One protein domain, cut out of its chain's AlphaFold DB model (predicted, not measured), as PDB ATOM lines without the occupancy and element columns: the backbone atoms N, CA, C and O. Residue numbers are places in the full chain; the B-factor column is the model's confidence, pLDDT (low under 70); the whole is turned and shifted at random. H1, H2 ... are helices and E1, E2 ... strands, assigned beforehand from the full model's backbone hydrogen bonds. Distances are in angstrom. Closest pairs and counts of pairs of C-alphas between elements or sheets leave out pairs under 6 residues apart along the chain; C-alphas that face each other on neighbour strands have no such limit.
ATOM      1  N   GLU A  79     112.307  69.687 262.730       86.69
ATOM      2  CA  GLU A  79     111.126  69.020 263.262       86.69
ATOM      3  C   GLU A  79     110.745  67.868 262.331       86.69
ATOM      4  O   GLU A  79     110.698  68.043 261.115       86.69
ATOM      5  N   VAL A  80     110.445  66.693 262.890       87.56
ATOM      6  CA  VAL A  80     109.836  65.591 262.135       87.56
ATOM      7  C   VAL A  80     108.353  65.528 262.463       87.56
ATOM      8  O   VAL A  80     107.970  65.295 263.610       87.56
ATOM      9  N   LYS A  81     107.503  65.699 261.451       92.12
ATOM     10  CA  LYS A  81     106.053  65.519 261.572       92.12
ATOM     11  C   LYS A  81     105.617  64.240 260.874       92.12
ATOM     12  O   LYS A  81     106.044  63.961 259.759       92.12
ATOM     13  N   SER A  82     104.754  63.470 261.531       93.62
ATOM     14  CA  SER A  82     104.207  62.218 260.998       93.62
ATOM     15  C   SER A  82     102.715  62.361 260.722       93.62
ATOM     16  O   SER A  82     101.971  62.868 261.560       93.62
ATOM     17  N   TYR A  83     102.284  61.888 259.559       94.69
ATOM     18  CA  TYR A  83     100.922  61.990 259.062       94.69
ATOM     19  C   TYR A  83     100.431  60.610 258.617       94.69
ATOM     20  O   TYR A  83     100.968  60.064 257.650       94.69
ATOM     21  N   PRO A  84      99.408  60.032 259.275       95.88
ATOM     22  CA  PRO A  84      98.820  58.776 258.823       95.88
ATOM     23  C   PRO A  84      98.136  58.990 257.474       95.88
ATOM     24  O   PRO A  84      97.374  59.944 257.312       95.88
ATOM     25  N   LEU A  85      98.393  58.117 256.506       96.56
ATOM     26  CA  LEU A  85      97.844  58.187 255.152       96.56
ATOM     27  C   LEU A  85      96.496  57.462 255.019       96.56
ATOM     28  O   LEU A  85      95.988  57.321 253.913       96.56
ATOM     29  N   ASP A  86      95.857  57.059 256.120       94.69
ATOM     30  CA  ASP A  86      94.532  56.416 256.100       94.69
ATOM     31  C   ASP A  86      93.423  57.302 255.510       94.69
ATOM     32  O   ASP A  86      92.395  56.802 255.055       94.69
ATOM     33  N   VAL A  87      93.631  58.621 255.505       93.56
ATOM     34  CA  VAL A  87      92.696  59.616 254.976       93.56
ATOM     35  C   VAL A  87      93.442  60.552 254.029       93.56
ATOM     36  O   VAL A  87      94.539  61.021 254.340       93.56
ATOM     37  N   ALA A  88      92.837  60.840 252.873       95.25
ATOM     38  CA  ALA A  88      93.380  61.808 251.931       95.25
ATOM     39  C   ALA A  88      93.332  63.218 252.523       95.25
ATOM     40  O   ALA A  88      92.365  63.607 253.181       95.25
ATOM     41  N   ARG A  89      94.365  64.001 252.227       96.06
ATOM     42  CA  ARG A  89      94.467  65.416 252.584       96.06
ATOM     43  C   ARG A  89      94.488  66.236 251.313       96.06
ATOM     44  O   ARG A  89      95.181  65.874 250.366       96.06
ATOM     45  N   ALA A  90      93.754  67.339 251.312       94.94
ATOM     46  CA  ALA A  90      93.731  68.290 250.211       94.94
ATOM     47  C   ALA A  90      94.117  69.673 250.743       94.94
ATOM     48  O   ALA A  90      93.310  70.331 251.402       94.94
ATOM     49  N   ASP A  91      95.354  70.091 250.464       93.38
ATOM     50  CA  ASP A  91      95.949  71.352 250.917       93.38
ATOM     51  C   ASP A  91      95.764  71.608 252.430       93.38
ATOM     52  O   ASP A  91      95.342  72.694 252.852       93.38
ATOM     53  N   GLU A  92      96.059  70.606 253.265       95.62
ATOM     54  CA  GLU A  92      96.028  70.756 254.721       95.62
ATOM     55  C   GLU A  92      97.100  71.760 255.160       95.62
ATOM     56  O   GLU A  92      98.286  71.596 254.872       95.62
ATOM     57  N   ARG A  93      96.679  72.817 255.859       95.56
ATOM     58  CA  ARG A  93      97.570  73.890 256.304       95.56
ATOM     59  C   ARG A  93      98.331  73.480 257.562       95.56
ATOM     60  O   ARG A  93      97.724  73.260 258.606       95.56
ATOM     61  N   ILE A  94      99.654  73.512 257.490       93.62
ATOM     62  CA  ILE A  94     100.571  73.180 258.579       93.62
ATOM     63  C   ILE A  94     101.447  74.405 258.868       93.62
ATOM     64  O   ILE A  94     102.082  74.947 257.968       93.62
ATOM     65  N   LEU A  95     101.468  74.855 260.124       92.50
ATOM     66  CA  LEU A  95     102.303  75.970 260.589       92.50
ATOM     67  C   LEU A  95     103.672  75.451 261.027       92.50
ATOM     68  O   LEU A  95     103.744  74.763 262.046       92.50
ATOM     69  N   VAL A  96     104.720  75.766 260.264       90.69
ATOM     70  CA  VAL A  96     106.100  75.317 260.507       90.69
ATOM     71  C   VAL A  96     107.104  76.276 259.893       90.69
ATOM     72  O   VAL A  96     106.908  76.719 258.768       90.69
ATOM     73  N   ASP A  97     108.210  76.518 260.592       88.44
ATOM     74  CA  ASP A  97     109.324  77.313 260.078       88.44
ATOM     75  C   ASP A  97     110.451  76.399 259.593       88.44
ATOM     76  O   ASP A  97     111.060  75.693 260.400       88.44
ATOM     77  N   GLY A  98     110.774  76.448 258.302       88.94
ATOM     78  CA  GLY A  98     111.847  75.655 257.706       88.94
ATOM     79  C   GLY A  98     112.491  76.321 256.494       88.94
ATOM     80  O   GLY A  98     111.983  77.294 255.947       88.94
ATOM     81  N   GLN A  99     113.649  75.807 256.096       86.56
ATOM     82  CA  GLN A  99     114.370  76.177 254.868       86.56
ATOM     83  C   GLN A  99     114.653  74.960 253.978       86.56
ATOM     84  O   GLN A  99     115.041  75.114 252.817       86.56
ATOM     85  N   ALA A 100     114.425  73.760 254.514       87.44
ATOM     86  CA  ALA A 100     114.421  72.513 253.779       87.44
ATOM     87  C   ALA A 100     113.307  71.586 254.261       87.44
ATOM     88  O   ALA A 100     112.901  71.620 255.426       87.44
ATOM     89  N   LEU A 101     112.831  70.756 253.341       89.62
ATOM     90  CA  LEU A 101     111.779  69.780 253.557       89.62
ATOM     91  C   LEU A 101     112.150  68.473 252.859       89.62
ATOM     92  O   LEU A 101     112.373  68.453 251.649       89.62
ATOM     93  N   GLN A 102     112.166  67.376 253.607       90.19
ATOM     94  CA  GLN A 102     112.343  66.034 253.067       90.19
ATOM     95  C   GLN A 102     111.167  65.152 253.475       90.19
ATOM     96  O   GLN A 102     110.751  65.148 254.632       90.19
ATOM     97  N   ALA A 103     110.636  64.395 252.524       90.75
ATOM     98  CA  ALA A 103     109.506  63.501 252.731       90.75
ATOM     99  C   ALA A 103     109.935  62.034 252.618       90.75
ATOM    100  O   ALA A 103     110.760  61.678 251.780       90.75
ATOM    101  N   TRP A 104     109.354  61.157 253.431       92.12
ATOM    102  CA  TRP A 104     109.454  59.710 253.242       92.12
ATOM    103  C   TRP A 104     108.215  59.014 253.778       92.12
ATOM    104  O   TRP A 104     107.470  59.556 254.589       92.12
ATOM    105  N   THR A 105     107.973  57.802 253.308       92.38
ATOM    106  CA  THR A 105     106.787  57.024 253.660       92.38
ATOM    107  C   THR A 105     107.123  55.542 253.605       92.38
ATOM    108  O   THR A 105     108.060  55.133 252.923       92.38
ATOM    109  N   ASP A 106     106.366  54.738 254.338       90.69
ATOM    110  CA  ASP A 106     106.352  53.276 254.230       90.69
ATOM    111  C   ASP A 106     105.390  52.773 253.128       90.69
ATOM    112  O   ASP A 106     105.204  51.564 252.968       90.69
ATOM    113  N   GLY A 107     104.763  53.694 252.385       92.19
ATOM    114  CA  GLY A 107     103.980  53.454 251.170       92.19
ATOM    115  C   GLY A 107     104.637  54.046 249.915       92.19
ATOM    116  O   GLY A 107     105.814  53.815 249.650       92.19
ATOM    117  N   SER A 108     103.872  54.812 249.135       93.94
ATOM    118  CA  SER A 108     104.326  55.527 247.932       93.94
ATOM    119  C   SER A 108     104.298  57.045 248.139       93.94
ATOM    120  O   SER A 108     103.385  57.564 248.782       93.94
ATOM    121  N   LEU A 109     105.265  57.778 247.580       94.38
ATOM    122  CA  LEU A 109     105.216  59.248 247.521       94.38
ATOM    123  C   LEU A 109     104.388  59.771 246.338       94.38
ATOM    124  O   LEU A 109     104.119  60.968 246.286       94.38
ATOM    125  N   ASP A 110     103.954  58.895 245.430       94.38
ATOM    126  CA  ASP A 110     103.107  59.268 244.297       94.38
ATOM    127  C   ASP A 110     101.822  59.971 244.771       94.38
ATOM    128  O   ASP A 110     101.173  59.551 245.734       94.38
ATOM    129  N   GLY A 111     101.495  61.090 244.126       93.38
ATOM    130  CA  GLY A 111     100.383  61.968 244.491       93.38
ATOM    131  C   GLY A 111     100.570  62.785 245.780       93.38
ATOM    132  O   GLY A 111      99.717  63.625 246.078       93.38
ATOM    133  N   CYS A 112     101.652  62.590 246.547       95.88
ATOM    134  CA  CYS A 112     101.970  63.449 247.686       95.88
ATOM    135  C   CYS A 112     102.680  64.724 247.205       95.88
ATOM    136  O   CYS A 112     103.704  64.665 246.524       95.88
ATOM    137  N   SER A 113     102.165  65.890 247.585       96.38
ATOM    138  CA  SER A 113     102.739  67.179 247.186       96.38
ATOM    139  C   SER A 113     102.569  68.245 248.259       96.38
ATOM    140  O   SER A 113     101.778  68.100 249.197       96.38
ATOM    141  N   VAL A 114     103.321  69.333 248.114       95.25
ATOM    142  CA  VAL A 114     103.272  70.474 249.023       95.25
ATOM    143  C   VAL A 114     103.278  71.797 248.269       95.25
ATOM    144  O   VAL A 114     103.899  71.921 247.217       95.25
ATOM    145  N   LYS A 115     102.623  72.810 248.833       94.94
ATOM    146  CA  LYS A 115     102.818  74.219 248.456       94.94
ATOM    147  C   LYS A 115     103.411  74.971 249.639       94.94
ATOM    148  O   LYS A 115     103.007  74.736 250.783       94.94
ATOM    149  N   LEU A 116     104.362  75.861 249.377       92.25
ATOM    150  CA  LEU A 116     105.097  76.585 250.413       92.25
ATOM    151  C   LEU A 116     104.524  77.997 250.551       92.25
ATOM    152  O   LEU A 116     104.340  78.684 249.560       92.25
ATOM    153  N   ASN A 117     104.257  78.454 251.775       90.94
ATOM    154  CA  ASN A 117     103.775  79.802 252.129       90.94
ATOM    155  C   ASN A 117     102.393  80.225 251.591       90.94
ATOM    156  O   ASN A 117     101.678  80.944 252.291       90.94
ATOM    157  N   ASN A 118     101.973  79.783 250.403       87.75
ATOM    158  CA  ASN A 118     100.747  80.227 249.748       87.75
ATOM    159  C   ASN A 118      99.945  79.057 249.150       87.75
ATOM    160  O   ASN A 118     100.399  78.342 248.263       87.75
ATOM    161  N   LYS A 119      98.689  78.902 249.594       85.69
ATOM    162  CA  LYS A 119      97.768  77.847 249.127       85.69
ATOM    163  C   LYS A 119      97.457  77.929 247.629       85.69
ATOM    164  O   LYS A 119      97.166  76.913 246.996       85.69
ATOM    165  N   ASN A 120      97.445  79.151 247.102       83.75
ATOM    166  CA  ASN A 120      96.992  79.452 245.748       83.75
ATOM    167  C   ASN A 120      98.126  79.404 244.720       83.75
ATOM    168  O   ASN A 120      97.891  79.733 243.559       83.75
ATOM    169  N   GLU A 121      99.341  79.031 245.126       75.38
ATOM    170  CA  GLU A 121     100.394  78.727 244.163       75.38
ATOM    171  C   GLU A 121      99.948  77.565 243.269       75.38
ATOM    172  O   GLU A 121      99.454  76.537 243.747       75.38
ATOM    173  N   SER A 122     100.069  77.770 241.957       66.44
ATOM    174  CA  SER A 122      99.719  76.773 240.942       66.44
ATOM    175  C   SER A 122     100.653  75.568 240.976       66.44
ATOM    176  O   SER A 122     100.251  74.466 240.605       66.44
ATOM    177  N   ASP A 123     101.876  75.777 241.454       77.88
ATOM    178  CA  ASP A 123     102.976  74.840 241.294       77.88
ATOM    179  C   ASP A 123     103.140  74.051 242.592       77.88
ATOM    180  O   ASP A 123     104.000  74.326 243.427       77.88
ATOM    181  N   ALA A 124     102.256  73.070 242.790       89.75
ATOM    182  CA  ALA A 124     102.450  72.087 243.845       89.75
ATOM    183  C   ALA A 124     103.756  71.318 243.585       89.75
ATOM    184  O   ALA A 124     103.965  70.766 242.504       89.75
ATOM    185  N   ILE A 125     104.629  71.273 244.585       92.38
ATOM    186  CA  ILE A 125     105.900  70.560 244.517       92.38
ATOM    187  C   ILE A 125     105.628  69.102 244.881       92.38
ATOM    188  O   ILE A 125     105.289  68.790 246.024       92.38
ATOM    189  N   ALA A 126     105.725  68.210 243.898       93.88
ATOM    190  CA  ALA A 126     105.493  66.783 244.088       93.88
ATOM    191  C   ALA A 126     106.730  66.099 244.702       93.88
ATOM    192  O   ALA A 126     107.852  66.285 244.224       93.88
ATOM    193  N   PHE A 127     106.535  65.319 245.772       92.19
ATOM    194  CA  PHE A 127     107.640  64.712 246.534       92.19
ATOM    195  C   PHE A 127     108.328  63.546 245.812       92.19
ATOM    196  O   PHE A 127     109.433  63.162 246.177       92.19
ATOM    197  N   ASP A 128     107.692  62.958 244.809       89.62
ATOM    198  CA  ASP A 128     108.279  61.929 243.948       89.62
ATOM    199  C   ASP A 128     109.333  62.499 242.982       89.62
ATOM    200  O   ASP A 128     110.272  61.802 242.607       89.62
ATOM    201  N   ASN A 129     109.201  63.778 242.619       85.88
ATOM    202  CA  ASN A 129     110.072  64.462 241.666       85.88
ATOM    203  C   ASN A 129     111.072  65.410 242.342       85.88
ATOM    204  O   ASN A 129     112.181  65.603 241.845       85.88
ATOM    205  N   PHE A 130     110.683  66.011 243.469       83.19
ATOM    206  CA  PHE A 130     111.445  67.059 244.145       83.19
ATOM    207  C   PHE A 130     111.533  66.775 245.644       83.19
ATOM    208  O   PHE A 130     110.778  67.315 246.451       83.19
ATOM    209  N   ASN A 131     112.457  65.889 246.010       83.12
ATOM    210  CA  ASN A 131     112.713  65.493 247.388       83.12
ATOM    211  C   ASN A 131     114.202  65.130 247.560       83.12
ATOM    212  O   ASN A 131     114.653  64.159 246.948       83.12
ATOM    213  N   PRO A 132     114.980  65.876 248.364       86.44
ATOM    214  CA  PRO A 132     114.550  66.965 249.247       86.44
ATOM    215  C   PRO A 132     114.263  68.288 248.511       86.44
ATOM    216  O   PRO A 132     114.792  68.556 247.433       86.44
ATOM    217  N   ILE A 133     113.441  69.136 249.130       85.88
ATOM    218  CA  ILE A 133     113.190  70.530 248.733       85.88
ATOM    219  C   ILE A 133     114.094  71.415 249.595       85.88
ATOM    220  O   ILE A 133     113.961  71.402 250.816       85.88
ATOM    221  N   ILE A 134     115.015  72.170 248.991       83.44
ATOM    222  CA  ILE A 134     116.059  72.928 249.707       83.44
ATOM    223  C   ILE A 134     116.124  74.373 249.199       83.44
ATOM    224  O   ILE A 134     115.924  74.632 248.012       83.44
ATOM    225  N   GLY A 135     116.461  75.309 250.090       75.19
ATOM    226  CA  GLY A 135     116.859  76.674 249.730       75.19
ATOM    227  C   GLY A 135     115.702  77.662 249.593       75.19
ATOM    228  O   GLY A 135     115.910  78.787 249.138       75.19
ATOM    229  N   LEU A 136     114.496  77.264 250.001       78.81
ATOM    230  CA  LEU A 136     113.311  78.115 250.017       78.81
ATOM    231  C   LEU A 136     112.805  78.233 251.460       78.81
ATOM    232  O   LEU A 136     112.313  77.243 251.997       78.81
ATOM    233  N   PRO A 137     112.917  79.403 252.113       85.38
ATOM    234  CA  PRO A 137     112.348  79.590 253.441       85.38
ATOM    235  C   PRO A 137     110.817  79.507 253.391       85.38
ATOM    236  O   PRO A 137     110.166  80.113 252.533       85.38
ATOM    237  N   PHE A 138     110.235  78.781 254.337       90.38
ATOM    238  CA  PHE A 138     108.796  78.643 254.494       90.38
ATOM    239  C   PHE A 138     108.367  78.716 255.960       90.38
ATOM    240  O   PHE A 138     109.081  78.282 256.858       90.38
ATOM    241  N   HIS A 139     107.172  79.263 256.168       91.31
ATOM    242  CA  HIS A 139     106.507  79.413 257.470       91.31
ATOM    243  C   HIS A 139     105.166  78.654 257.525       91.31
ATOM    244  O   HIS A 139     104.524  78.516 258.571       91.31
ATOM    245  N   VAL A 140     104.704  78.183 256.362       92.06
ATOM    246  CA  VAL A 140     103.459  77.434 256.187       92.06
ATOM    247  C   VAL A 140     103.655  76.399 255.084       92.06
ATOM    248  O   VAL A 140     104.186  76.727 254.023       92.06
ATOM    249  N   LEU A 141     103.172  75.179 255.307       93.88
ATOM    250  CA  LEU A 141     103.028  74.147 254.280       93.88
ATOM    251  C   LEU A 141     101.543  73.907 254.003       93.88
ATOM    252  O   LEU A 141     100.731  73.906 254.928       93.88
ATOM    253  N   TYR A 142     101.192  73.661 252.745       95.88
ATOM    254  CA  TYR A 142      99.892  73.119 252.353       95.88
ATOM    255  C   TYR A 142     100.109  71.722 251.788       95.88
ATOM    256  O   TYR A 142     100.608  71.579 250.674       95.88
ATOM    257  N   LEU A 143      99.797  70.705 252.588       96.25
ATOM    258  CA  LEU A 143     100.085  69.306 252.294       96.25
ATOM    259  C   LEU A 143      98.895  68.630 251.603       96.25
ATOM    260  O   LEU A 143      97.774  68.649 252.115       96.25
ATOM    261  N   THR A 144      99.165  67.967 250.482       96.69
ATOM    262  CA  THR A 144      98.205  67.119 249.772       96.69
ATOM    263  C   THR A 144      98.717  65.683 249.751       96.69
ATOM    264  O   THR A 144      99.862  65.440 249.372       96.69
ATOM    265  N   THR A 145      97.883  64.728 250.174       97.12
ATOM    266  CA  THR A 145      98.227  63.296 250.217       97.12
ATOM    267  C   THR A 145      97.055  62.428 249.753       97.12
ATOM    268  O   THR A 145      95.920  62.691 250.163       97.12
ATOM    269  N   PRO A 146      97.285  61.356 248.972       96.62
ATOM    270  CA  PRO A 146      96.259  60.358 248.681       96.62
ATOM    271  C   PRO A 146      96.017  59.430 249.887       96.62
ATOM    272  O   PRO A 146      96.788  59.427 250.848       96.62
ATOM    273  N   VAL A 147      94.950  58.623 249.824       97.25
ATOM    274  CA  VAL A 147      94.711  57.542 250.799       97.25
ATOM    275  C   VAL A 147      95.661  56.378 250.524       97.25
ATOM    276  O   VAL A 147      95.689  55.846 249.416       97.25
ATOM    277  N   GLN A 148      96.378  55.942 251.555       96.56
ATOM    278  CA  GLN A 148      97.172  54.718 251.599       96.56
ATOM    279  C   GLN A 148      97.000  54.069 252.979       96.56
ATOM    280  O   GLN A 148      97.676  54.427 253.942       96.56
ATOM    281  N   THR A 149      96.057  53.130 253.086       95.06
ATOM    282  CA  THR A 149      95.682  52.497 254.361       95.06
ATOM    283  C   THR A 149      96.878  51.853 255.065       95.06
ATOM    284  O   THR A 149      97.619  51.075 254.460       95.06
ATOM    285  N   GLY A 150      97.042  52.158 256.353       93.31
ATOM    286  CA  GLY A 150      98.099  51.628 257.214       93.31
ATOM    287  C   GLY A 150      99.489  52.210 256.959       93.31
ATOM    288  O   GLY A 150     100.460  51.668 257.480       93.31
ATOM    289  N   ARG A 151      99.602  53.270 256.149       94.38
ATOM    290  CA  ARG A 151     100.871  53.932 255.817       94.38
ATOM    291  C   ARG A 151     101.004  55.276 256.515       94.38
ATOM    292  O   ARG A 151     100.016  55.889 256.909       94.38
ATOM    293  N   THR A 152     102.232  55.757 256.659       94.31
ATOM    294  CA  THR A 152     102.568  57.020 257.318       94.31
ATOM    295  C   THR A 152     103.555  57.812 256.476       94.31
ATOM    296  O   THR A 152     104.671  57.365 256.223       94.31
ATOM    297  N   LEU A 153     103.174  59.037 256.121       94.75
ATOM    298  CA  LEU A 153     104.087  60.036 255.583       94.75
ATOM    299  C   LEU A 153     104.816  60.722 256.735       94.75
ATOM    300  O   LEU A 153     104.197  61.162 257.702       94.75
ATOM    301  N   ARG A 154     106.127  60.863 256.617       93.50
ATOM    302  CA  ARG A 154     106.963  61.625 257.536       93.50
ATOM    303  C   ARG A 154     107.615  62.774 256.781       93.50
ATOM    304  O   ARG A 154     108.103  62.592 255.668       93.50
ATOM    305  N   LEU A 155     107.575  63.951 257.390       92.19
ATOM    306  CA  LEU A 155     108.143  65.188 256.875       92.19
ATOM    307  C   LEU A 155     109.219  65.667 257.840       92.19
ATOM    308  O   LEU A 155     108.914  65.992 258.986       92.19
ATOM    309  N   LEU A 156     110.456  65.725 257.368       88.75
ATOM    310  CA  LEU A 156     111.574  66.369 258.037       88.75
ATOM    311  C   LEU A 156     111.629  67.815 257.566       88.75
ATOM    312  O   LEU A 156     111.822  68.076 256.382       88.75
ATOM    313  N   ILE A 157     111.477  68.743 258.497       89.62
ATOM    314  CA  ILE A 157     111.525  70.180 258.261       89.62
ATOM    315  C   ILE A 157     112.780  70.698 258.945       89.62
ATOM    316  O   ILE A 157     112.830  70.699 260.169       89.62
ATOM    317  N   ALA A 158     113.785  71.117 258.185       85.38
ATOM    318  CA  ALA A 158     115.067  71.569 258.724       85.38
ATOM    319  C   ALA A 158     115.288  73.069 258.481       85.38
ATOM    320  O   ALA A 158     114.815  73.638 257.492       85.38
ATOM    321  N   LYS A 159     116.027  73.710 259.388       82.69
ATOM    322  CA  LYS A 159     116.592  75.058 259.227       82.69
ATOM    323  C   LYS A 159     118.067  74.934 258.829       82.69
ATOM    324  O   LYS A 159     118.711  73.944 259.170       82.69
ATOM    325  N   GLU A 160     118.615  75.912 258.109       64.25
ATOM    326  CA  GLU A 160     120.058  75.939 257.818       64.25
ATOM    327  C   GLU A 160     120.870  75.927 259.130       64.25
ATOM    328  O   GLU A 160     120.455  76.578 260.097       64.25
ATOM    329  N   PRO A 161     122.005  75.198 259.205       56.44
ATOM    330  CA  PRO A 161     122.713  74.486 258.125       56.44
ATOM    331  C   PRO A 161     122.250  73.037 257.846       56.44
ATOM    332  O   PRO A 161     122.842  72.333 257.030       56.44
ATOM    333  N   TYR A 162     121.203  72.549 258.515       61.22
ATOM    334  CA  TYR A 162     120.800  71.130 258.513       61.22
ATOM    335  C   TYR A 162     119.975  70.716 257.283       61.22
ATOM    336  O   TYR A 162     119.487  69.592 257.195       61.22
ATOM    337  N   ALA A 163     119.830  71.622 256.315       58.28
ATOM    338  CA  ALA A 163     118.982  71.483 255.139       58.28
ATOM    339  C   ALA A 163     119.375  70.344 254.181       58.28
ATOM    340  O   ALA A 163     118.536  69.869 253.419       58.28
ATOM    341  N   ASN A 164     120.635  69.903 254.216       61.25
ATOM    342  CA  ASN A 164     121.185  68.910 253.286       61.25
ATOM    343  C   ASN A 164     121.388  67.517 253.905       61.25
ATOM    344  O   ASN A 164     121.940  66.635 253.249       61.25
ATOM    345  N   MET A 165     121.001  67.316 255.167       63.50
ATOM    346  CA  MET A 165     121.231  66.059 255.880       63.50
ATOM    347  C   MET A 165     120.031  65.121 255.723       63.50
ATOM    348  O   MET A 165     118.884  65.532 255.877       63.50
ATOM    349  N   SER A 166     120.290  63.845 255.433       64.25
ATOM    350  CA  SER A 166     119.256  62.802 255.447       64.25
ATOM    351  C   SER A 166     118.729  62.541 256.869       64.25
ATOM    352  O   SER A 166     119.424  62.856 257.834       64.25
ATOM    353  N   PRO A 167     117.554  61.902 257.051       60.25
ATOM    354  CA  PRO A 167     117.025  61.605 258.382       60.25
ATOM    355  C   PRO A 167     117.977  60.743 259.218       60.25
ATOM    356  O   PRO A 167     118.140  61.008 260.399       60.25
ATOM    357  N   ALA A 168     118.673  59.785 258.595       62.19
ATOM    358  CA  ALA A 168     119.696  58.982 259.265       62.19
ATOM    359  C   ALA A 168     120.904  59.834 259.690       62.19
ATOM    360  O   ALA A 168     121.374  59.703 260.811       62.19
ATOM    361  N   GLN A 169     121.357  60.749 258.823       62.09
ATOM    362  CA  GLN A 169     122.438  61.682 259.154       62.09
ATOM    363  C   GLN A 169     122.042  62.680 260.239       62.09
ATOM    364  O   GLN A 169     122.901  63.104 260.997       62.09
ATOM    365  N   LEU A 170     120.766  63.063 260.318       56.19
ATOM    366  CA  LEU A 170     120.258  63.909 261.390       56.19
ATOM    367  C   LEU A 170     120.121  63.135 262.697       56.19
ATOM    368  O   LEU A 170     120.485  63.655 263.743       56.19
ATOM    369  N   GLU A 171     119.645  61.893 262.659       49.72
ATOM    370  CA  GLU A 171     119.623  61.030 263.842       49.72
ATOM    371  C   GLU A 171     121.035  60.802 264.399       49.72
ATOM    372  O   GLU A 171     121.200  60.837 265.614       49.72
ATOM    373  N   THR A 172     122.063  60.686 263.551       49.56
ATOM    374  CA  THR A 172     123.464  60.623 264.001       49.56
ATOM    375  C   THR A 172     124.020  61.996 264.403       49.56
ATOM    376  O   THR A 172     124.608  62.132 265.469       49.56
ATOM    377  N   SER A 173     123.785  63.062 263.625       47.12
ATOM    378  CA  SER A 173     124.356  64.394 263.901       47.12
ATOM    379  C   SER A 173     123.722  65.097 265.101       47.12
ATOM    380  O   SER A 173     124.312  66.014 265.662       47.12
ATOM    381  N   LEU A 174     122.494  64.730 265.473       43.50
ATOM    382  CA  LEU A 174     121.751  65.336 266.590       43.50
ATOM    383  C   LEU A 174     121.771  64.467 267.841       43.50
ATOM    384  O   LEU A 174     121.181  64.829 268.860       43.50
ATOM    385  N   VAL A 175     122.500  63.356 267.770       47.19
ATOM    386  CA  VAL A 175     122.938  62.574 268.919       47.19
ATOM    387  C   VAL A 175     124.453  62.741 269.116       47.19
ATOM    388  O   VAL A 175     125.064  61.936 269.800       47.19
TER     389      VAL A 175
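What this domain is: This is residues 79 to 175 of the 317 residues of an uncharacterized protein of marine sediment metagenome (UniProt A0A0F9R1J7). One strongly twisted antiparallel sheet of five strands, order E1, E5, E2, E4, E3, has long inner strands E2 and E4 that bend sharply; a small helix, H1, grazes it. The 97 printed residues run E1 to E5, then H1; the class is mostly strand. The whole is compact, radius of gyration of the C-alphas 12.8 A, spans 33 by 30 by 23 A.

Where its parts are: E1, residues 79 to 84, begins at C-alpha 79 (111.126, 69.020, 263.262). E2 is residues 89 to 105, 14.9 A, bending at 93; E3, 113 to 116; E4, 133 to 145, 16.7 A, bending at 136; E5, 152 to 158, 19.2 A; H1, 167 to 173, ending at C-alpha 173 (124.356, 64.394, 263.901).

How they stand to each other: Antiparallel neighbours have N and O within hydrogen-bond range: E1 and E5, N 81 and O 155, 2.9 A; E5 and E2, N 102 and O 156, 2.9 A; E2 and E4, N 94 and O 141, 2.8 A; hairpin E3 and E4, N 115 and O 142, 3.0 A. In H1, every O i to N i+4 pair is within range.

The domain as a whole: The printed part has no cut. The E3 to E4 link is long. Residues 122 and 160 to 175 are under pLDDT 70.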